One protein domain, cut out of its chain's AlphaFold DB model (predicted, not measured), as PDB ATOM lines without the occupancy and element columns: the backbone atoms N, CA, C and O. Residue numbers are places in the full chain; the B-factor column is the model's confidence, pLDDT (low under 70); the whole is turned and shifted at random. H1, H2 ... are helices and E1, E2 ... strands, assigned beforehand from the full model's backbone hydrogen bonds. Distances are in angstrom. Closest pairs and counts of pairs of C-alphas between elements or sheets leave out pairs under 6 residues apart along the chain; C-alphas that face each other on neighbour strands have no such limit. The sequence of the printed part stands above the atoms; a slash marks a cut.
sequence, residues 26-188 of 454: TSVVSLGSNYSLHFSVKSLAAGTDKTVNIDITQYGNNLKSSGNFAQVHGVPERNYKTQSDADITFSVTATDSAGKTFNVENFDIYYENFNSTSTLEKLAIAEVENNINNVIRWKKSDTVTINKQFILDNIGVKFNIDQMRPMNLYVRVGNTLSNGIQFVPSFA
ATOM      1  N   THR A  26     152.772 184.836 142.005       93.38
ATOM      2  CA  THR A  26     153.661 185.865 142.567       93.38
ATOM      3  C   THR A  26     153.063 186.514 143.813       93.38
ATOM      4  O   THR A  26     153.785 186.754 144.777       93.38
ATOM      5  N   SER A  27     151.749 186.765 143.816       93.75
ATOM      6  CA  SER A  27     151.061 187.309 144.988       93.75
ATOM      7  C   SER A  27     151.085 186.313 146.142       93.75
ATOM      8  O   SER A  27     151.417 186.694 147.259       93.75
ATOM      9  N   VAL A  28     150.803 185.036 145.880       93.50
ATOM     10  CA  VAL A  28     150.809 183.986 146.908       93.50
ATOM     11  C   VAL A  28     152.212 183.772 147.479       93.50
ATOM     12  O   VAL A  28     152.364 183.682 148.690       93.50
ATOM     13  N   VAL A  29     153.255 183.778 146.643       93.19
ATOM     14  CA  VAL A  29     154.655 183.658 147.097       93.19
ATOM     15  C   VAL A  29     155.048 184.776 148.073       93.19
ATOM     16  O   VAL A  29     155.884 184.551 148.947       93.19
ATOM     17  N   SER A  30     154.430 185.961 147.980       92.38
ATOM     18  CA  SER A  30     154.713 187.078 148.893       92.38
ATOM     19  C   SER A  30     154.273 186.832 150.343       92.38
ATOM     20  O   SER A  30     154.803 187.486 151.237       92.38
ATOM     21  N   LEU A  31     153.380 185.864 150.589       92.12
ATOM     22  CA  LEU A  31     152.992 185.437 151.938       92.12
ATOM     23  C   LEU A  31     154.068 184.588 152.637       92.12
ATOM     24  O   LEU A  31     153.993 184.366 153.845       92.12
ATOM     25  N   GLY A  32     155.071 184.101 151.899       90.62
ATOM     26  CA  GLY A  32     156.053 183.152 152.416       90.62
ATOM     27  C   GLY A  32     155.496 181.731 152.560       90.62
ATOM     28  O   GLY A  32     154.437 181.395 152.034       90.62
ATOM     29  N   SER A  33     156.245 180.859 153.241       85.56
ATOM     30  CA  SER A  33     155.906 179.432 153.361       85.56
ATOM     31  C   SER A  33     154.962 179.100 154.520       85.56
ATOM     32  O   SER A  33     154.379 178.022 154.520       85.56
ATOM     33  N   ASN A  34     154.833 179.995 155.504       88.12
ATOM     34  CA  ASN A  34     154.196 179.714 156.793       88.12
ATOM     35  C   ASN A  34     153.161 180.800 157.126       88.12
ATOM     36  O   ASN A  34     153.368 181.600 158.038       88.12
ATOM     37  N   TYR A  35     152.078 180.852 156.355       94.44
ATOM     38  CA  TYR A  35     150.933 181.722 156.626       94.44
ATOM     39  C   TYR A  35     149.700 180.889 156.980       94.44
ATOM     40  O   TYR A  35     149.593 179.734 156.563       94.44
ATOM     41  N   SER A  36     148.766 181.487 157.713       95.19
ATOM     42  CA  SER A  36     147.436 180.924 157.962       95.19
ATOM     43  C   SER A  36     146.386 181.624 157.109       95.19
ATOM     44  O   SER A  36     146.544 182.790 156.734       95.19
ATOM     45  N   LEU A  37     145.314 180.903 156.793       96.50
ATOM     46  CA  LEU A  37     144.123 181.449 156.154       96.50
ATOM     47  C   LEU A  37     142.985 181.459 157.163       96.50
ATOM     48  O   LEU A  37     142.813 180.510 157.919       96.50
ATOM     49  N   HIS A  38     142.195 182.519 157.148       96.88
ATOM     50  CA  HIS A  38     140.980 182.604 157.929       96.88
ATOM     51  C   HIS A  38     139.802 182.892 157.004       96.88
ATOM     52  O   HIS A  38     139.755 183.943 156.362       96.88
ATOM     53  N   PHE A  39     138.901 181.924 156.894       97.31
ATOM     54  CA  PHE A  39     137.702 181.955 156.075       97.31
ATOM     55  C   PHE A  39     136.502 182.281 156.955       97.31
ATOM     56  O   PHE A  39     136.249 181.603 157.947       97.31
ATOM     57  N   SER A  40     135.781 183.342 156.608       97.06
ATOM     58  CA  SER A  40     134.716 183.864 157.454       97.06
ATOM     59  C   SER A  40     133.487 184.292 156.676       97.06
ATOM     60  O   SER A  40     133.561 184.703 155.513       97.06
ATOM     61  N   VAL A  41     132.336 184.237 157.345       96.44
ATOM     62  CA  VAL A  41     131.098 184.842 156.860       96.44
ATOM     63  C   VAL A  41     131.223 186.359 156.988       96.44
ATOM     64  O   VAL A  41     131.293 186.914 158.084       96.44
ATOM     65  N   LYS A  42     131.237 187.050 155.848       95.06
ATOM     66  CA  LYS A  42     131.274 188.515 155.780       95.06
ATOM     67  C   LYS A  42     129.886 189.111 155.986       95.06
ATOM     68  O   LYS A  42     129.739 190.125 156.666       95.06
ATOM     69  N   SER A  43     128.881 188.514 155.353       93.88
ATOM     70  CA  SER A  43     127.487 188.930 155.475       93.88
ATOM     71  C   SER A  43     126.546 187.813 155.057       93.88
ATOM     72  O   SER A  43     126.854 187.055 154.137       93.88
ATOM     73  N   LEU A  44     125.372 187.797 155.675       94.19
ATOM     74  CA  LEU A  44     124.265 186.927 155.321       94.19
ATOM     75  C   LEU A  44     123.075 187.793 154.907       94.19
ATOM     76  O   LEU A  44     122.750 188.769 155.582       94.19
ATOM     77  N   ALA A  45     122.453 187.450 153.786       92.75
ATOM     78  CA  ALA A  45     121.179 188.010 153.369       92.75
ATOM     79  C   ALA A  45     120.141 186.889 153.371       92.75
ATOM     80  O   ALA A  45     120.218 185.959 152.568       92.75
ATOM     81  N   ALA A  46     119.190 186.970 154.303       90.06
ATOM     82  CA  ALA A  46     118.091 186.020 154.382       90.06
ATOM     83  C   ALA A  46     117.244 186.109 153.106       90.06
ATOM     84  O   ALA A  46     116.776 187.189 152.733       90.06
ATOM     85  N   GLY A  47     117.050 184.974 152.450       88.19
ATOM     86  CA  GLY A  47     116.238 184.871 151.254       88.19
ATOM     87  C   GLY A  47     114.739 184.839 151.560       88.19
ATOM     88  O   GLY A  47     114.264 185.032 152.693       88.19
ATOM     89  N   THR A  48     113.961 184.672 150.492       88.81
ATOM     90  CA  THR A  48     112.495 184.711 150.536       88.81
ATOM     91  C   THR A  48     111.861 183.356 150.815       88.81
ATOM     92  O   THR A  48     110.705 183.316 151.239       88.81
ATOM     93  N   ASP A  49     112.579 182.262 150.571       89.56
ATOM     94  CA  ASP A  49     112.069 180.918 150.794       89.56
ATOM     95  C   ASP A  49     112.162 180.569 152.283       89.56
ATOM     96  O   ASP A  49     113.228 180.315 152.834       89.56
ATOM     97  N   LYS A  50     111.010 180.570 152.958       89.00
ATOM     98  CA  LYS A  50     110.900 180.267 154.392       89.00
ATOM     99  C   LYS A  50     110.658 178.782 154.676       89.00
ATOM    100  O   LYS A  50     110.235 178.463 155.788       89.00
ATOM    101  N   THR A  51     110.853 177.898 153.696       88.44
ATOM    102  CA  THR A  51     110.620 176.446 153.831       88.44
ATOM    103  C   THR A  51     111.846 175.649 154.267       88.44
ATOM    104  O   THR A  51     111.721 174.475 154.599       88.44
ATOM    105  N   VAL A  52     113.006 176.299 154.317       90.69
ATOM    106  CA  VAL A  52     114.285 175.724 154.730       90.69
ATOM    107  C   VAL A  52     114.853 176.516 155.907       90.69
ATOM    108  O   VAL A  52     114.605 177.717 156.023       90.69
ATOM    109  N   ASN A  53     115.575 175.834 156.782       92.00
ATOM    110  CA  ASN A  53     116.470 176.402 157.774       92.00
ATOM    111  C   ASN A  53     117.891 175.957 157.430       92.00
ATOM    112  O   ASN A  53     118.102 174.878 156.868       92.00
ATOM    113  N   ILE A  54     118.858 176.803 157.741       92.56
ATOM    114  CA  ILE A  54     120.273 176.515 157.526       92.56
ATOM    115  C   ILE A  54     121.008 177.022 158.749       92.56
ATOM    116  O   ILE A  54     121.063 178.240 158.968       92.56
ATOM    117  N   ASP A  55     121.577 176.090 159.492       93.69
ATOM    118  CA  ASP A  55     122.472 176.387 160.590       93.69
ATOM    119  C   ASP A  55     123.902 176.403 160.055       93.69
ATOM    120  O   ASP A  55     124.298 175.580 159.224       93.69
ATOM    121  N   ILE A  56     124.646 177.436 160.438       94.81
ATOM    122  CA  ILE A  56     125.962 177.743 159.892       94.81
ATOM    123  C   ILE A  56     126.927 177.939 161.050       94.81
ATOM    124  O   ILE A  56     126.760 178.870 161.838       94.81
ATOM    125  N   THR A  57     127.984 177.135 161.076       94.88
ATOM    126  CA  THR A  57     129.057 177.247 162.069       94.88
ATOM    127  C   THR A  57     130.357 177.625 161.382       94.88
ATOM    128  O   THR A  57     130.866 176.903 160.526       94.88
ATOM    129  N   GLN A  58     130.914 178.775 161.750       95.69
ATOM    130  CA  GLN A  58     132.264 179.177 161.364       95.69
ATOM    131  C   GLN A  58     133.235 178.745 162.458       95.69
ATOM    132  O   GLN A  58     133.112 179.197 163.595       95.69
ATOM    133  N   TYR A  59     134.226 177.929 162.109       94.50
ATOM    134  CA  TYR A  59     135.230 177.443 163.056       94.50
ATOM    135  C   TYR A  59     136.431 178.377 163.134       94.50
ATOM    136  O   TYR A  59     136.834 178.974 162.136       94.50
ATOM    137  N   GLY A  60     137.034 178.478 164.315       92.50
ATOM    138  CA  GLY A  60     138.310 179.159 164.498       92.50
ATOM    139  C   GLY A  60     139.496 178.310 164.026       92.50
ATOM    140  O   GLY A  60     139.419 177.092 163.917       92.50
ATOM    141  N   ASN A  61     140.653 178.947 163.831       88.12
ATOM    142  CA  ASN A  61     141.913 178.264 163.485       88.12
ATOM    143  C   ASN A  61     142.623 177.612 164.698       88.12
ATOM    144  O   ASN A  61     143.754 177.139 164.586       88.12
ATOM    145  N   ASN A  62     142.012 177.648 165.885       83.75
ATOM    146  CA  ASN A  62     142.666 177.381 167.170       83.75
ATOM    147  C   ASN A  62     142.528 175.918 167.627       83.75
ATOM    148  O   ASN A  62     142.166 175.659 168.776       83.75
ATOM    149  N   LEU A  63     142.825 174.958 166.748       84.94
ATOM    150  CA  LEU A  63     142.813 173.537 167.105       84.94
ATOM    151  C   LEU A  63     144.008 173.165 167.994       84.94
ATOM    152  O   LEU A  63     145.143 173.601 167.774       84.94
ATOM    153  N   LYS A  64     143.760 172.325 169.000       88.38
ATOM    154  CA  LYS A  64     144.786 171.754 169.879       88.38
ATOM    155  C   LYS A  64     145.061 170.303 169.500       88.38
ATOM    156  O   LYS A  64     144.162 169.555 169.144       88.38
ATOM    157  N   SER A  65     146.306 169.863 169.686       86.81
ATOM    158  CA  SER A  65     146.676 168.445 169.542       86.81
ATOM    159  C   SER A  65     146.098 167.549 170.646       86.81
ATOM    160  O   SER A  65     146.137 166.329 170.528       86.81
ATOM    161  N   SER A  66     145.658 168.141 171.758       89.38
ATOM    162  CA  SER A  66     145.024 167.464 172.889       89.38
ATOM    163  C   SER A  66     144.225 168.462 173.734       89.38
ATOM    164  O   SER A  66     144.537 169.656 173.757       89.38
ATOM    165  N   GLY A  67     143.203 167.981 174.443       90.62
ATOM    166  CA  GLY A  67     142.316 168.822 175.247       90.62
ATOM    167  C   GLY A  67     140.946 168.186 175.458       90.62
ATOM    168  O   GLY A  67     140.811 166.963 175.365       90.62
ATOM    169  N   ASN A  68     139.950 169.035 175.732       91.00
ATOM    170  CA  ASN A  68     138.544 168.632 175.657       91.00
ATOM    171  C   ASN A  68     138.139 168.354 174.198       91.00
ATOM    172  O   ASN A  68     138.892 168.664 173.270       91.00
ATOM    173  N   PHE A  69     136.956 167.773 174.006       90.44
ATOM    174  CA  PHE A  69     136.461 167.382 172.690       90.44
ATOM    175  C   PHE A  69     136.517 168.528 171.667       90.44
ATOM    176  O   PHE A  69     137.228 168.435 170.667       90.44
ATOM    177  N   ALA A  70     135.858 169.652 171.958       90.38
ATOM    178  CA  ALA A  70     135.789 170.788 171.041       90.38
ATOM    179  C   ALA A  70     137.165 171.415 170.731       90.38
ATOM    180  O   ALA A  70     137.424 171.826 169.605       90.38
ATOM    181  N   GLN A  71     138.105 171.442 171.682       91.81
ATOM    182  CA  GLN A  71     139.460 171.952 171.427       91.81
ATOM    183  C   GLN A  71     140.231 171.132 170.386       91.81
ATOM    184  O   GLN A  71     141.139 171.675 169.759       91.81
ATOM    185  N   VAL A  72     139.915 169.845 170.238       88.56
ATOM    186  CA  VAL A  72     140.576 168.947 169.282       88.56
ATOM    187  C   VAL A  72     139.804 168.875 167.966       88.56
ATOM    188  O   VAL A  72     140.426 168.843 166.906       88.56
ATOM    189  N   HIS A  73     138.471 168.895 168.028       85.19
ATOM    190  CA  HIS A  73     137.604 168.630 166.873       85.19
ATOM    191  C   HIS A  73     137.017 169.875 166.203       85.19
ATOM    192  O   HIS A  73     136.470 169.772 165.108       85.19
ATOM    193  N   GLY A  74     137.151 171.051 166.817       89.00
ATOM    194  CA  GLY A  74     136.652 172.306 166.262       89.00
ATOM    195  C   GLY A  74     136.040 173.205 167.324       89.00
ATOM    196  O   GLY A  74     135.107 172.813 168.024       89.00
ATOM    197  N   VAL A  75     136.535 174.442 167.406       92.50
ATOM    198  CA  VAL A  75     135.944 175.484 168.252       92.50
ATOM    199  C   VAL A  75     135.140 176.437 167.363       92.50
ATOM    200  O   VAL A  75     135.746 177.103 166.517       92.50
ATOM    201  N   PRO A  76     133.808 176.519 167.530       94.00
ATOM    202  CA  PRO A  76     132.992 177.531 166.871       94.00
ATOM    203  C   PRO A  76     133.448 178.938 167.253       94.00
ATOM    204  O   PRO A  76     133.573 179.263 168.431       94.00
ATOM    205  N   GLU A  77     133.684 179.772 166.247       95.19
ATOM    206  CA  GLU A  77     133.917 181.206 166.416       95.19
ATOM    207  C   GLU A  77     132.618 181.990 166.245       95.19
ATOM    208  O   GLU A  77     132.455 183.020 166.888       95.19
ATOM    209  N   ARG A  78     131.716 181.549 165.356       95.38
ATOM    210  CA  ARG A  78     130.417 182.189 165.094       95.38
ATOM    211  C   ARG A  78     129.377 181.150 164.692       95.38
ATOM    212  O   ARG A  78     129.655 180.356 163.793       95.38
ATOM    213  N   ASN A  79     128.179 181.255 165.258       95.00
ATOM    214  CA  ASN A  79     127.009 180.493 164.829       95.00
ATOM    215  C   ASN A  79     125.945 181.406 164.202       95.00
ATOM    216  O   ASN A  79     125.785 182.572 164.570       95.00
ATOM    217  N   TYR A  80     125.221 180.872 163.220       94.56
ATOM    218  CA  TYR A  80     124.072 181.521 162.593       94.56
ATOM    219  C   TYR A  80     122.975 180.482 162.394       94.56
ATOM    220  O   TYR A  80     123.237 179.457 161.773       94.56
ATOM    221  N   LYS A  81     121.749 180.769 162.830       93.19
ATOM    222  CA  LYS A  81     120.583 179.925 162.534       93.19
ATOM    223  C   LYS A  81     119.607 180.684 161.664       93.19
ATOM    224  O   LYS A  81     119.023 181.686 162.089       93.19
ATOM    225  N   THR A  82     119.466 180.250 160.419       91.25
ATOM    226  CA  THR A  82     118.553 180.890 159.469       91.25
ATOM    227  C   THR A  82     117.199 180.191 159.478       91.25
ATOM    228  O   THR A  82     117.116 178.972 159.526       91.25
ATOM    229  N   GLN A  83     116.114 180.960 159.386       92.56
ATOM    230  CA  GLN A  83     114.751 180.435 159.202       92.56
ATOM    231  C   GLN A  83     114.298 180.597 157.739       92.56
ATOM    232  O   GLN A  83     113.123 180.869 157.453       92.56
ATOM    233  N   SER A  84     115.258 180.542 156.812       92.75
ATOM    234  CA  SER A  84     115.053 180.656 155.370       92.75
ATOM    235  C   SER A  84     116.251 180.159 154.574       92.75
ATOM    236  O   SER A  84     117.305 179.875 155.133       92.75
ATOM    237  N   ASP A  85     116.124 180.170 153.249       92.88
ATOM    238  CA  ASP A  85     117.285 180.210 152.368       92.88
ATOM    239  C   ASP A  85     118.151 181.447 152.658       92.88
ATOM    240  O   ASP A  85     117.719 182.413 153.306       92.88
ATOM    241  N   ALA A  86     119.400 181.417 152.200       94.75
ATOM    242  CA  ALA A  86     120.332 182.506 152.437       94.75
ATOM    243  C   ALA A  86     121.344 182.671 151.302       94.75
ATOM    244  O   ALA A  86     121.893 181.698 150.777       94.75
ATOM    245  N   ASP A  87     121.636 183.933 150.993       95.12
ATOM    246  CA  ASP A  87     122.829 184.333 150.259       95.12
ATOM    247  C   ASP A  87     123.931 184.666 151.268       95.12
ATOM    248  O   ASP A  87     123.829 185.617 152.049       95.12
ATOM    249  N   ILE A  88     125.005 183.884 151.248       96.19
ATOM    250  CA  ILE A  88     126.142 184.034 152.150       96.19
ATOM    251  C   ILE A  88     127.318 184.574 151.358       96.19
ATOM    252  O   ILE A  88     127.765 183.959 150.393       96.19
ATOM    253  N   THR A  89     127.820 185.734 151.768       97.06
ATOM    254  CA  THR A  89     129.063 186.299 151.240       97.06
ATOM    255  C   THR A  89     130.180 186.070 152.237       97.06
ATOM    256  O   THR A  89     130.017 186.317 153.433       97.06
ATOM    257  N   PHE A  90     131.330 185.648 151.737       97.88
ATOM    258  CA  PHE A  90     132.491 185.316 152.533       97.88
ATOM    259  C   PHE A  90     133.611 186.338 152.380       97.88
ATOM    260  O   PHE A  90     133.687 187.108 151.419       97.88
ATOM    261  N   SER A  91     134.521 186.310 153.340       97.38
ATOM    262  CA  SER A  91     135.822 186.951 153.258       97.38
ATOM    263  C   SER A  91     136.909 185.969 153.645       97.38
ATOM    264  O   SER A  91     136.683 185.040 154.415       97.38
ATOM    265  N   VAL A  92     138.103 186.198 153.111       98.00
ATOM    266  CA  VAL A  92     139.288 185.434 153.475       98.00
ATOM    267  C   VAL A  92     140.384 186.413 153.843       98.00
ATOM    268  O   VAL A  92     140.634 187.380 153.116       98.00
ATOM    269  N   THR A  93     141.051 186.162 154.960       97.62
ATOM    270  CA  THR A  93     142.284 186.856 155.318       97.62
ATOM    271  C   THR A  93     143.442 185.873 155.385       97.62
ATOM    272  O   THR A  93     143.271 184.708 155.734       97.62
ATOM    273  N   ALA A  94     144.630 186.333 155.008       97.19
ATOM    274  CA  ALA A  94     145.874 185.598 155.176       97.19
ATOM    275  C   ALA A  94     146.725 186.313 156.220       97.19
ATOM    276  O   ALA A  94     146.880 187.530 156.133       97.19
ATOM    277  N   THR A  95     147.283 185.582 157.181       96.19
ATOM    278  CA  THR A  95     148.228 186.136 158.157       96.19
ATOM    279  C   THR A  95     149.583 185.480 157.965       96.19
ATOM    280  O   THR A  95     149.705 184.264 158.094       96.19
ATOM    281  N   ASP A  96     150.589 186.279 157.608       94.75
ATOM    282  CA  ASP A  96     151.948 185.783 157.395       94.75
ATOM    283  C   ASP A  96     152.665 185.453 158.716       94.75
ATOM    284  O   ASP A  96     152.186 185.739 159.816       94.75
ATOM    285  N   SER A  97     153.864 184.878 158.617       93.00
ATOM    286  CA  SER A  97     154.678 184.515 159.783       93.00
ATOM    287  C   SER A  97     155.118 185.706 160.645       93.00
ATOM    288  O   SER A  97     155.582 185.506 161.765       93.00
ATOM    289  N   ALA A  98     155.031 186.937 160.128       92.31
ATOM    290  CA  ALA A  98     155.320 188.158 160.877       92.31
ATOM    291  C   ALA A  98     154.067 188.720 161.579       92.31
ATOM    292  O   ALA A  98     154.148 189.763 162.229       92.31
ATOM    293  N   GLY A  99     152.920 188.046 161.453       92.69
ATOM    294  CA  GLY A  99     151.639 188.473 162.006       92.69
ATOM    295  C   GLY A  99     150.949 189.557 161.180       92.69
ATOM    296  O   GLY A  99     149.998 190.174 161.659       92.69
ATOM    297  N   LYS A 100     151.408 189.831 159.953       94.31
ATOM    298  CA  LYS A 100     150.756 190.806 159.080       94.31
ATOM    299  C   LYS A 100     149.577 190.148 158.371       94.31
ATOM    300  O   LYS A 100     149.733 189.138 157.689       94.31
ATOM    301  N   THR A 101     148.406 190.769 158.495       95.62
ATOM    302  CA  THR A 101     147.170 190.308 157.856       95.62
ATOM    303  C   THR A 101     146.930 191.001 156.514       95.62
ATOM    304  O   THR A 101     147.129 192.212 156.363       95.62
ATOM    305  N   PHE A 102     146.462 190.226 155.542       96.75
ATOM    306  CA  PHE A 102     146.117 190.651 154.193       96.75
ATOM    307  C   PHE A 102     144.711 190.175 153.844       96.75
ATOM    308  O   PHE A 102     144.329 189.062 154.201       96.75
ATOM    309  N   ASN A 103     143.963 190.980 153.093       97.06
ATOM    310  CA  ASN A 103     142.729 190.502 152.477       97.06
ATOM    311  C   ASN A 103     143.081 189.586 151.307       97.06
ATOM    312  O   ASN A 103     144.000 189.887 150.548       97.06
ATOM    313  N   VAL A 104     142.345 188.497 151.134       97.06
ATOM    314  CA  VAL A 104     142.521 187.594 149.998       97.06
ATOM    315  C   VAL A 104     141.353 187.780 149.034       97.06
ATOM    316  O   VAL A 104     140.190 187.721 149.425       97.06
ATOM    317  N   GLU A 105     141.669 188.004 147.765       96.12
ATOM    318  CA  GLU A 105     140.708 188.154 146.672       96.12
ATOM    319  C   GLU A 105     140.895 187.027 145.646       96.12
ATOM    320  O   GLU A 105     141.914 186.331 145.642       96.12
ATOM    321  N   ASN A 106     139.914 186.854 144.751       95.50
ATOM    322  CA  ASN A 106     139.958 185.874 143.657       95.50
ATOM    323  C   ASN A 106     140.192 184.420 144.108       95.50
ATOM    324  O   ASN A 106     140.732 183.621 143.337       95.50
ATOM    325  N   PHE A 107     139.787 184.078 145.330       95.88
ATOM    326  CA  PHE A 107     139.885 182.725 145.858       95.88
ATOM    327  C   PHE A 107     138.805 181.803 145.278       95.88
ATOM    328  O   PHE A 107     137.753 182.240 144.806       95.88
ATOM    329  N   ASP A 108     139.098 180.507 145.308       95.94
ATOM    330  CA  ASP A 108     138.140 179.450 145.010       95.94
ATOM    331  C   ASP A 108     137.599 178.873 146.323       95.94
ATOM    332  O   ASP A 108     138.351 178.694 147.283       95.94
ATOM    333  N   ILE A 109     136.306 178.551 146.340       96.00
ATOM    334  CA  ILE A 109     135.671 177.799 147.421       96.00
ATOM    335  C   ILE A 109     135.783 176.309 147.105       96.00
ATOM    336  O   ILE A 109     135.523 175.864 145.980       96.00
ATOM    337  N   TYR A 110     136.144 175.544 148.124       94.81
ATOM    338  CA  TYR A 110     136.260 174.096 148.122       94.81
ATOM    339  C   TYR A 110     135.251 173.507 149.100       94.81
ATOM    340  O   TYR A 110     134.876 174.166 150.064       94.81
ATOM    341  N   TYR A 111     134.824 172.276 148.850       92.25
ATOM    342  CA  TYR A 111     133.968 171.517 149.756       92.25
ATOM    343  C   TYR A 111     134.621 170.181 150.100       92.25
ATOM    344  O   TYR A 111     135.377 169.642 149.287       92.25
ATOM    345  N   GLU A 112     134.329 169.641 151.276       87.81
ATOM    346  CA  GLU A 112     134.666 168.254 151.601       87.81
ATOM    347  C   GLU A 112     133.828 167.295 150.744       87.81
ATOM    348  O   GLU A 112     132.601 167.351 150.768       87.81
ATOM    349  N   ASN A 113     134.474 166.388 150.003       79.75
ATOM    350  CA  ASN A 113     133.751 165.291 149.355       79.75
ATOM    351  C   ASN A 113     133.698 164.089 150.296       79.75
ATOM    352  O   ASN A 113     134.717 163.441 150.535       79.75
ATOM    353  N   PHE A 114     132.505 163.729 150.752       72.19
ATOM    354  CA  PHE A 114     132.319 162.628 151.699       72.19
ATOM    355  C   PHE A 114     132.742 161.265 151.167       72.19
ATOM    356  O   PHE A 114     133.168 160.412 151.934       72.19
ATOM    357  N   ASN A 115     132.726 161.065 149.848       69.56
ATOM    358  CA  ASN A 115     133.240 159.830 149.254       69.56
ATOM    359  C   ASN A 115     134.769 159.700 149.380       69.56
ATOM    360  O   ASN A 115     135.329 158.661 149.035       69.56
ATOM    361  N   SER A 116     135.457 160.763 149.806       64.94
ATOM    362  CA  SER A 116     136.912 160.798 149.954       64.94
ATOM    363  C   SER A 116     137.398 160.718 151.404       64.94
ATOM    364  O   SER A 116     138.606 160.607 151.605       64.94
ATOM    365  N   THR A 117     136.499 160.717 152.399       63.66
ATOM    366  CA  THR A 117     136.859 160.671 153.826       63.66
ATOM    367  C   THR A 117     136.100 159.556 154.555       63.66
ATOM    368  O   THR A 117     134.929 159.301 154.289       63.66
ATOM    369  N   SER A 118     136.777 158.857 155.472       65.06
ATOM    370  CA  SER A 118     136.170 157.846 156.358       65.06
ATOM    371  C   SER A 118     135.756 158.423 157.715       65.06
ATOM    372  O   SER A 118     135.504 157.666 158.649       65.06
ATOM    373  N   THR A 119     135.772 159.749 157.840       65.12
ATOM    374  CA  THR A 119     135.471 160.476 159.072       65.12
ATOM    375  C   THR A 119     134.002 160.318 159.431       65.12
ATOM    376  O   THR A 119     133.138 160.361 158.549       65.12
ATOM    377  N   LEU A 120     133.728 160.145 160.723       64.44
ATOM    378  CA  LEU A 120     132.364 160.093 161.238       64.44
ATOM    379  C   LEU A 120     131.647 161.426 161.015       64.44
ATOM    380  O   LEU A 120     132.263 162.493 160.986       64.44
ATOM    381  N   GLU A 121     130.331 161.343 160.853       64.81
ATOM    382  CA  GLU A 121     129.489 162.419 160.323       64.81
ATOM    383  C   GLU A 121     129.557 163.710 161.152       64.81
ATOM    384  O   GLU A 121     129.570 164.795 160.573       64.81
ATOM    385  N   LYS A 122     129.735 163.591 162.476       63.22
ATOM    386  CA  LYS A 122     129.836 164.716 163.425       63.22
ATOM    387  C   LYS A 122     131.265 165.218 163.711       63.22
ATOM    388  O   LYS A 122     131.436 166.187 164.442       63.22
ATOM    389  N   LEU A 123     132.300 164.584 163.146       64.56
ATOM    390  CA  LEU A 123     133.725 164.908 163.383       64.56
ATOM    391  C   LEU A 123     134.452 165.445 162.142       64.56
ATOM    392  O   LEU A 123     135.679 165.567 162.120       64.56
ATOM    393  N   ALA A 124     133.702 165.743 161.085       64.81
ATOM    394  CA  ALA A 124     134.242 165.909 159.743       64.81
ATOM    395  C   ALA A 124     135.290 167.036 159.607       64.81
ATOM    396  O   ALA A 124     136.222 166.919 158.813       64.81
ATOM    397  N   ILE A 125     135.210 168.105 160.404       72.00
ATOM    398  CA  ILE A 125     136.019 169.309 160.162       72.00
ATOM    399  C   ILE A 125     137.495 169.151 160.521       72.00
ATOM    400  O   ILE A 125     138.343 169.412 159.664       72.00
ATOM    401  N   ALA A 126     137.831 168.697 161.730       70.38
ATOM    402  CA  ALA A 126     139.233 168.622 162.154       70.38
ATOM    403  C   ALA A 126     140.057 167.626 161.320       70.38
ATOM    404  O   ALA A 126     141.231 167.869 161.031       70.38
ATOM    405  N   GLU A 127     139.462 166.516 160.873       70.88
ATOM    406  CA  GLU A 127     140.165 165.559 160.013       70.88
ATOM    407  C   GLU A 127     140.384 166.084 158.588       70.88
ATOM    408  O   GLU A 127     141.443 165.843 157.999       70.88
ATOM    409  N   VAL A 128     139.426 166.828 158.026       75.69
ATOM    410  CA  VAL A 128     139.581 167.455 156.705       75.69
ATOM    411  C   VAL A 128     140.659 168.528 156.730       75.69
ATOM    412  O   VAL A 128     141.493 168.581 155.822       75.69
ATOM    413  N   GLU A 129     140.701 169.336 157.786       77.31
ATOM    414  CA  GLU A 129     141.726 170.366 157.961       77.31
ATOM    415  C   GLU A 129     143.145 169.774 158.054       77.31
ATOM    416  O   GLU A 129     144.109 170.405 157.614       77.31
ATOM    417  N   ASN A 130     143.278 168.520 158.500       78.56
ATOM    418  CA  ASN A 130     144.555 167.802 158.533       78.56
ATOM    419  C   ASN A 130     145.041 167.308 157.155       78.56
ATOM    420  O   ASN A 130     146.233 167.025 156.994       78.56
ATOM    421  N   ASN A 131     144.170 167.194 156.143       83.50
ATOM    422  CA  ASN A 131     144.560 166.758 154.800       83.50
ATOM    423  C   ASN A 131     143.832 167.530 153.691       83.50
ATOM    424  O   ASN A 131     142.730 167.190 153.267       83.50
ATOM    425  N   ILE A 132     144.551 168.479 153.087       84.50
ATOM    426  CA  ILE A 132     144.075 169.322 151.981       84.50
ATOM    427  C   ILE A 132     143.611 168.565 150.724       84.50
ATOM    428  O   ILE A 132     142.995 169.154 149.837       84.50
ATOM    429  N   ASN A 133     143.920 167.274 150.598       86.75
ATOM    430  CA  ASN A 133     143.453 166.461 149.475       86.75
ATOM    431  C   ASN A 133     142.024 165.928 149.672       86.75
ATOM    432  O   ASN A 133     141.466 165.374 148.729       86.75
ATOM    433  N   ASN A 134     141.432 166.128 150.852       85.75
ATOM    434  CA  ASN A 134     140.056 165.733 151.165       85.75
ATOM    435  C   ASN A 134     139.010 166.721 150.613       85.75
ATOM    436  O   ASN A 134     137.808 166.463 150.674       85.75
ATOM    437  N   VAL A 135     139.449 167.860 150.064       89.94
ATOM    438  CA  VAL A 135     138.555 168.897 149.540       89.94
ATOM    439  C   VAL A 135     138.596 168.986 148.016       89.94
ATOM    440  O   VAL A 135     139.646 168.890 147.376       89.94
ATOM    441  N   ILE A 136     137.434 169.231 147.416       92.38
ATOM    442  CA  ILE A 136     137.249 169.382 145.973       92.38
ATOM    443  C   ILE A 136     136.847 170.818 145.660       92.38
ATOM    444  O   ILE A 136     136.017 171.422 146.336       92.38
ATOM    445  N   ARG A 137     137.434 171.379 144.600       94.38
ATOM    446  CA  ARG A 137     137.097 172.724 144.123       94.38
ATOM    447  C   ARG A 137     135.625 172.771 143.711       94.38
ATOM    448  O   ARG A 137     135.218 172.029 142.821       94.38
ATOM    449  N   TRP A 138     134.850 173.678 144.303       94.19
ATOM    450  CA  TRP A 138     133.467 173.930 143.904       94.19
ATOM    451  C   TRP A 138     133.388 175.015 142.834       94.19
ATOM    452  O   TRP A 138     132.993 174.740 141.701       94.19
ATOM    453  N   LYS A 139     133.740 176.258 143.182       93.75
ATOM    454  CA  LYS A 139     133.607 177.411 142.281       93.75
ATOM    455  C   LYS A 139     134.484 178.590 142.701       93.75
ATOM    456  O   LYS A 139     134.850 178.718 143.864       93.75
ATOM    457  N   LYS A 140     134.739 179.489 141.746       93.06
ATOM    458  CA  LYS A 140     135.355 180.802 141.984       93.06
ATOM    459  C   LYS A 140     134.271 181.828 142.292       93.06
ATOM    460  O   LYS A 140     133.638 182.337 141.370       93.06
ATOM    461  N   SER A 141     133.996 182.069 143.566       91.25
ATOM    462  CA  SER A 141     132.959 183.006 144.001       91.25
ATOM    463  C   SER A 141     133.152 183.330 145.475       91.25
ATOM    464  O   SER A 141     133.546 182.457 146.236       91.25
ATOM    465  N   ASP A 142     132.850 184.560 145.869       93.75
ATOM    466  CA  ASP A 142     132.784 185.001 147.261       93.75
ATOM    467  C   ASP A 142     131.362 184.926 147.833       93.75
ATOM    468  O   ASP A 142     131.203 185.053 149.040       93.75
ATOM    469  N   THR A 143     130.343 184.666 147.006       95.12
ATOM    470  CA  THR A 143     128.943 184.539 147.432       95.12
ATOM    471  C   THR A 143     128.350 183.187 147.033       95.12
ATOM    472  O   THR A 143     128.501 182.715 145.902       95.12
ATOM    473  N   VAL A 144     127.632 182.536 147.943       94.69
ATOM    474  CA  VAL A 144     126.887 181.295 147.691       94.69
ATOM    475  C   VAL A 144     125.430 181.482 148.082       94.69
ATOM    476  O   VAL A 144     125.143 182.075 149.112       94.69
ATOM    477  N   THR A 145     124.528 180.947 147.268       93.81
ATOM    478  CA  THR A 145     123.124 180.784 147.639       93.81
ATOM    479  C   THR A 145     122.951 179.354 148.115       93.81
ATOM    480  O   THR A 145     123.232 178.423 147.355       93.81
ATOM    481  N   ILE A 146     122.505 179.182 149.354       94.19
ATOM    482  CA  ILE A 146     122.085 177.889 149.884       94.19
ATOM    483  C   ILE A 146     120.562 177.949 149.999       94.19
ATOM    484  O   ILE A 146     120.017 178.724 150.778       94.19
ATOM    485  N   ASN A 147     119.879 177.179 149.157       93.31
ATOM    486  CA  ASN A 147     118.425 177.056 149.142       93.31
ATOM    487  C   ASN A 147     118.030 175.579 149.054       93.31
ATOM    488  O   ASN A 147     118.884 174.714 148.837       93.31
ATOM    489  N   LYS A 148     116.731 175.292 149.193       91.56
ATOM    490  CA  LYS A 148     116.218 173.917 149.194       91.56
ATOM    491  C   LYS A 148     116.648 173.124 147.955       91.56
ATOM    492  O   LYS A 148     117.156 172.016 148.092       91.56
ATOM    493  N   GLN A 149     116.518 173.698 146.756       92.62
ATOM    494  CA  GLN A 149     116.900 173.011 145.517       92.62
ATOM    495  C   GLN A 149     118.397 172.683 145.479       92.62
ATOM    496  O   GLN A 149     118.772 171.571 145.123       92.62
ATOM    497  N   PHE A 150     119.254 173.623 145.887       93.62
ATOM    498  CA  PHE A 150     120.692 173.387 145.972       93.62
ATOM    499  C   PHE A 150     121.014 172.227 146.917       93.62
ATOM    500  O   PHE A 150     121.856 171.396 146.583       93.62
ATOM    501  N   ILE A 151     120.352 172.155 148.073       92.44
ATOM    502  CA  ILE A 151     120.548 171.063 149.031       92.44
ATOM    503  C   ILE A 151     120.166 169.725 148.386       92.44
ATOM    504  O   ILE A 151     121.002 168.825 148.335       92.44
ATOM    505  N   LEU A 152     118.961 169.629 147.809       91.06
ATOM    506  CA  LEU A 152     118.456 168.416 147.150       91.06
ATOM    507  C   LEU A 152     119.366 167.942 146.007       91.06
ATOM    508  O   LEU A 152     119.693 166.759 145.926       91.06
ATOM    509  N   ASP A 153     119.841 168.865 145.169       92.94
ATOM    510  CA  ASP A 153     120.733 168.560 144.042       92.94
ATOM    511  C   ASP A 153     122.118 168.049 144.484       92.94
ATOM    512  O   ASP A 153     122.893 167.570 143.653       92.94
ATOM    513  N   ASN A 154     122.473 168.189 145.768       91.69
ATOM    514  CA  ASN A 154     123.798 167.864 146.300       91.69
ATOM    515  C   ASN A 154     123.780 166.816 147.432       91.69
ATOM    516  O   ASN A 154     124.822 166.597 148.065       91.69
ATOM    517  N   ILE A 155     122.650 166.136 147.662       88.88
ATOM    518  CA  ILE A 155     122.577 164.970 148.558       88.88
ATOM    519  C   ILE A 155     123.513 163.859 148.049       88.88
ATOM    520  O   ILE A 155     123.613 163.603 146.849       88.88
ATOM    521  N   GLY A 156     124.243 163.221 148.966       84.56
ATOM    522  CA  GLY A 156     125.223 162.166 148.681       84.56
ATOM    523  C   GLY A 156     126.566 162.672 148.141       84.56
ATOM    524  O   GLY A 156     127.471 161.876 147.882       84.56
ATOM    525  N   VAL A 157     126.716 163.991 147.967       86.31
ATOM    526  CA  VAL A 157     127.961 164.619 147.493       86.31
ATOM    527  C   VAL A 157     128.465 165.668 148.476       86.31
ATOM    528  O   VAL A 157     129.622 165.599 148.881       86.31
ATOM    529  N   LYS A 158     127.614 166.641 148.830       88.44
ATOM    530  CA  LYS A 158     127.942 167.731 149.766       88.44
ATOM    531  C   LYS A 158     127.136 167.690 151.053       88.44
ATOM    532  O   LYS A 158     127.575 168.270 152.031       88.44
ATOM    533  N   PHE A 159     125.977 167.039 151.039       86.81
ATOM    534  CA  PHE A 159     125.142 166.811 152.218       86.81
ATOM    535  C   PHE A 159     124.856 165.318 152.359       86.81
ATOM    536  O   PHE A 159     124.688 164.633 151.347       86.81
ATOM    537  N   ASN A 160     124.755 164.825 153.591       82.75
ATOM    538  CA  ASN A 160     124.045 163.581 153.862       82.75
ATOM    539  C   ASN A 160     123.017 163.824 154.965       82.75
ATOM    540  O   ASN A 160     123.361 163.820 156.137       82.75
ATOM    541  N   ILE A 161     121.773 164.080 154.567       78.00
ATOM    542  CA  ILE A 161     120.714 164.513 155.485       78.00
ATOM    543  C   ILE A 161     120.319 163.375 156.432       78.00
ATOM    544  O   ILE A 161     120.228 163.605 157.630       78.00
ATOM    545  N   ASP A 162     120.196 162.148 155.915       74.06
ATOM    546  CA  ASP A 162     119.819 160.955 156.696       74.06
ATOM    547  C   ASP A 162     120.822 160.639 157.814       74.06
ATOM    548  O   ASP A 162     120.494 160.011 158.813       74.06
ATOM    549  N   GLN A 163     122.064 161.064 157.612       71.50
ATOM    550  CA  GLN A 163     123.196 160.856 158.504       71.50
ATOM    551  C   GLN A 163     123.615 162.149 159.222       71.50
ATOM    552  O   GLN A 163     124.692 162.219 159.805       71.50
ATOM    553  N   MET A 164     122.810 163.214 159.114       72.62
ATOM    554  CA  MET A 164     123.104 164.552 159.649       72.62
ATOM    555  C   MET A 164     124.501 165.080 159.276       72.62
ATOM    556  O   MET A 164     125.076 165.914 159.971       72.62
ATOM    557  N   ARG A 165     125.074 164.612 158.160       78.50
ATOM    558  CA  ARG A 165     126.414 165.007 157.743       78.50
ATOM    559  C   ARG A 165     126.372 166.383 157.092       78.50
ATOM    560  O   ARG A 165     125.767 166.535 156.016       78.50
ATOM    561  N   PRO A 166     127.052 167.370 157.684       85.44
ATOM    562  CA  PRO A 166     126.964 168.741 157.239       85.44
ATOM    563  C   PRO A 166     127.878 169.008 156.048       85.44
ATOM    564  O   PRO A 166     128.918 168.372 155.888       85.44
ATOM    565  N   MET A 167     127.544 170.012 155.239       90.38
ATOM    566  CA  MET A 167     128.447 170.484 154.189       90.38
ATOM    567  C   MET A 167     129.543 171.360 154.788       90.38
ATOM    568  O   MET A 167     129.247 172.400 155.370       90.38
ATOM    569  N   ASN A 168     130.804 171.008 154.542       91.06
ATOM    570  CA  ASN A 168     131.954 171.792 154.989       91.06
ATOM    571  C   ASN A 168     132.595 172.547 153.828       91.06
ATOM    572  O   ASN A 168     132.928 171.954 152.797       91.06
ATOM    573  N   LEU A 169     132.770 173.859 153.995       94.38
ATOM    574  CA  LEU A 169     133.412 174.747 153.035       94.38
ATOM    575  C   LEU A 169     134.775 175.233 153.512       94.38
ATOM    576  O   LEU A 169     134.956 175.583 154.674       94.38
ATOM    577  N   TYR A 170     135.693 175.353 152.555       94.94
ATOM    578  CA  TYR A 170     137.067 175.787 152.775       94.94
ATOM    579  C   TYR A 170     137.553 176.694 151.648       94.94
ATOM    580  O   TYR A 170     137.025 176.687 150.532       94.94
ATOM    581  N   VAL A 171     138.645 177.407 151.907       95.94
ATOM    582  CA  VAL A 171     139.432 178.102 150.891       95.94
ATOM    583  C   VAL A 171     140.857 177.574 150.898       95.94
ATOM    584  O   VAL A 171     141.492 177.442 151.942       95.94
ATOM    585  N   ARG A 172     141.383 177.308 149.700       92.69
ATOM    586  CA  ARG A 172     142.777 176.920 149.488       92.69
ATOM    587  C   ARG A 172     143.530 178.024 148.766       92.69
ATOM    588  O   ARG A 172     143.123 178.464 147.692       92.69
ATOM    589  N   VAL A 173     144.682 178.403 149.312       92.44
ATOM    590  CA  VAL A 173     145.663 179.268 148.646       92.44
ATOM    591  C   VAL A 173     146.996 178.528 148.663       92.44
ATOM    592  O   VAL A 173     147.472 178.106 149.712       92.44
ATOM    593  N   GLY A 174     147.584 178.274 147.490       87.94
ATOM    594  CA  GLY A 174     148.775 177.422 147.383       87.94
ATOM    595  C   GLY A 174     148.576 176.041 148.030       87.94
ATOM    596  O   GLY A 174     147.735 175.254 147.589       87.94
ATOM    597  N   ASN A 175     149.360 175.750 149.070       88.50
ATOM    598  CA  ASN A 175     149.275 174.514 149.859       88.50
ATOM    599  C   ASN A 175     148.666 174.724 151.254       88.50
ATOM    600  O   ASN A 175     148.695 173.802 152.063       88.50
ATOM    601  N   THR A 176     148.123 175.908 151.529       92.19
ATOM    602  CA  THR A 176     147.468 176.238 152.796       92.19
ATOM    603  C   THR A 176     145.957 176.122 152.628       92.19
ATOM    604  O   THR A 176     145.400 176.617 151.642       92.19
ATOM    605  N   LEU A 177     145.302 175.472 153.588       93.31
ATOM    606  CA  LEU A 177     143.849 175.403 153.724       93.31
ATOM    607  C   LEU A 177     143.411 176.347 154.856       93.31
ATOM    608  O   LEU A 177     144.176 176.575 155.793       93.31
ATOM    609  N   SER A 178     142.229 176.945 154.740       94.75
ATOM    610  CA  SER A 178     141.598 177.712 155.821       94.75
ATOM    611  C   SER A 178     140.949 176.811 156.870       94.75
ATOM    612  O   SER A 178     140.786 175.616 156.629       94.75
ATOM    613  N   ASN A 179     140.472 177.411 157.963       93.62
ATOM    614  CA  ASN A 179     139.389 176.841 158.768       93.62
ATOM    615  C   ASN A 179     138.142 176.514 157.919       93.62
ATOM    616  O   ASN A 179     137.968 177.042 156.807       93.62
ATOM    617  N   GLY A 180     137.269 175.681 158.479       93.12
ATOM    618  CA  GLY A 180     135.981 175.289 157.921       93.12
ATOM    619  C   GLY A 180     134.822 176.239 158.244       93.12
ATOM    620  O   GLY A 180     134.771 176.878 159.299       93.12
ATOM    621  N   ILE A 181     133.857 176.287 157.324       95.00
ATOM    622  CA  ILE A 181     132.494 176.776 157.574       95.00
ATOM    623  C   ILE A 181     131.518 175.640 157.265       95.00
ATOM    624  O   ILE A 181     131.468 175.163 156.129       95.00
ATOM    625  N   GLN A 182     130.756 175.231 158.272       92.94
ATOM    626  CA  GLN A 182     129.790 174.139 158.232       92.94
ATOM    627  C   GLN A 182     128.389 174.641 157.903       92.94
ATOM    628  O   GLN A 182     128.013 175.726 158.343       92.94
ATOM    629  N   PHE A 183     127.615 173.836 157.176       93.19
ATOM    630  CA  PHE A 183     126.204 174.074 156.880       93.19
ATOM    631  C   PHE A 183     125.381 172.823 157.201       93.19
ATOM    632  O   PHE A 183     125.579 171.779 156.570       93.19
ATOM    633  N   VAL A 184     124.426 172.959 158.120       90.62
ATOM    634  CA  VAL A 184     123.446 171.934 158.501       90.62
ATOM    635  C   VAL A 184     122.062 172.410 158.041       90.62
ATOM    636  O   VAL A 184     121.509 173.349 158.614       90.62
ATOM    637  N   PRO A 185     121.506 171.862 156.947       90.62
ATOM    638  CA  PRO A 185     120.177 172.242 156.492       90.62
ATOM    639  C   PRO A 185     119.078 171.407 157.161       90.62
ATOM    640  O   PRO A 185     119.225 170.198 157.321       90.62
ATOM    641  N   SER A 186     117.923 172.021 157.410       88.75
ATOM    642  CA  SER A 186     116.677 171.318 157.744       88.75
ATOM    643  C   SER A 186     115.491 171.913 156.981       88.75
ATOM    644  O   SER A 186     115.476 173.090 156.626       88.75
ATOM    645  N   PHE A 187     114.488 171.105 156.655       88.00
ATOM    646  CA  PHE A 187     113.272 171.564 155.980       88.00
ATOM    647  C   PHE A 187     112.101 170.652 156.324       88.00
ATOM    648  O   PHE A 187     112.292 169.485 156.653       88.00
ATOM    649  N   ALA A 188     110.886 171.190 156.214       86.31
ATOM    650  CA  ALA A 188     109.680 170.407 156.443       86.31
ATOM    651  C   ALA A 188     109.603 169.232 155.452       86.31
ATOM    652  O   ALA A 188     109.716 169.428 154.236       86.31
TER     653      ALA A 188
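What this domain is: This is residues 26 to 188 of the 454 residues of an uncharacterized protein of Vibrio splendidus (strain 12B01) (UniProt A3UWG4). Two strongly twisted sheets lie face to face as a sandwich: one of six strands, and a smaller branched one of four in which E1 and E4 make a long antiparallel pair. The short helix H3 lies over the large sheet's face that is turned away from the small sheet and touches H2, while H1 and H4 lie toward opposite ends of the long axis. The printed part has 163 residues, with four named helices and ten named strands in the order H1 E1 E2 H2 E3 E4 E5 E6 H3 E7 E8 H4 E9 E10; the class is mixed. The large sheet runs E3, E2, E10, E9, E6, E7, all antiparallel. The whole is compact, with a radius of gyration of the C-alphas of 15.6 A and spans of 49 by 33 by 26 A.

How they stand to each other: H1, residues 26 to 29, is on neither sheet. E1, residues 36 to 46, is antiparallel to E4, residues 86 to 95, with N 38 and O 93 2.8 A apart. On the other side of E4 are E5, residues 101 to 105, its hairpin partner, with N 102 and O 94 at 2.8 A, and E8, residues 143 to 146, with N 144 and O 88 at 2.8 A. In the large sheet the edge strand E3, residues 76 to 82, pairs with E2, residues 52 to 59, with N 56 and O 80 at 2.8 A. E2 pairs with E10, residues 181 to 187, with N 55 and O 184 at 2.9 A. E10 forms a hairpin with E9, residues 167 to 173, with N 169 and O 181 at 2.8 A. E6, residues 109 to 112, pairs with E9, N 110 and O 170 at 2.8 A, and with the edge strand E7, residues 135 to 139, N 136 and O 111 at 2.8 A. The facing parts of the two sheets are 9.4 A centre to centre; the closest C-alphas of E1 and E9, Phe 39 and Val 171, are 6.7 A apart. H3, residues 124 to 130, is over E9 at a height over the sheet of 8.6 A. It touches H2, residues 69 to 73, the closest C-alphas being those of His 73 and Ala 126, 5.0 A. H4, residues 148 to 152, only grazes the large sheet. In H2, H3 and H4 every O i to N i+4 pair is within hydrogen-bond range; H1 is too short for one.

Where its parts are: H1 begins at C-alpha 26, (153.661, 185.865, 142.567). E1 is 30.0 A long, E4 28.7 A and E2 22.6 A. E10 ends at C-alpha 187, (113.272, 171.564, 155.980).

The domain as a whole: The C-alphas farthest apart, Ala 98 and Ala 188, are 49.2 A apart. The printed part has no cut. The links E6 to H3 and H4 to E9 are long. Residues 115 to 124 are under pLDDT 70.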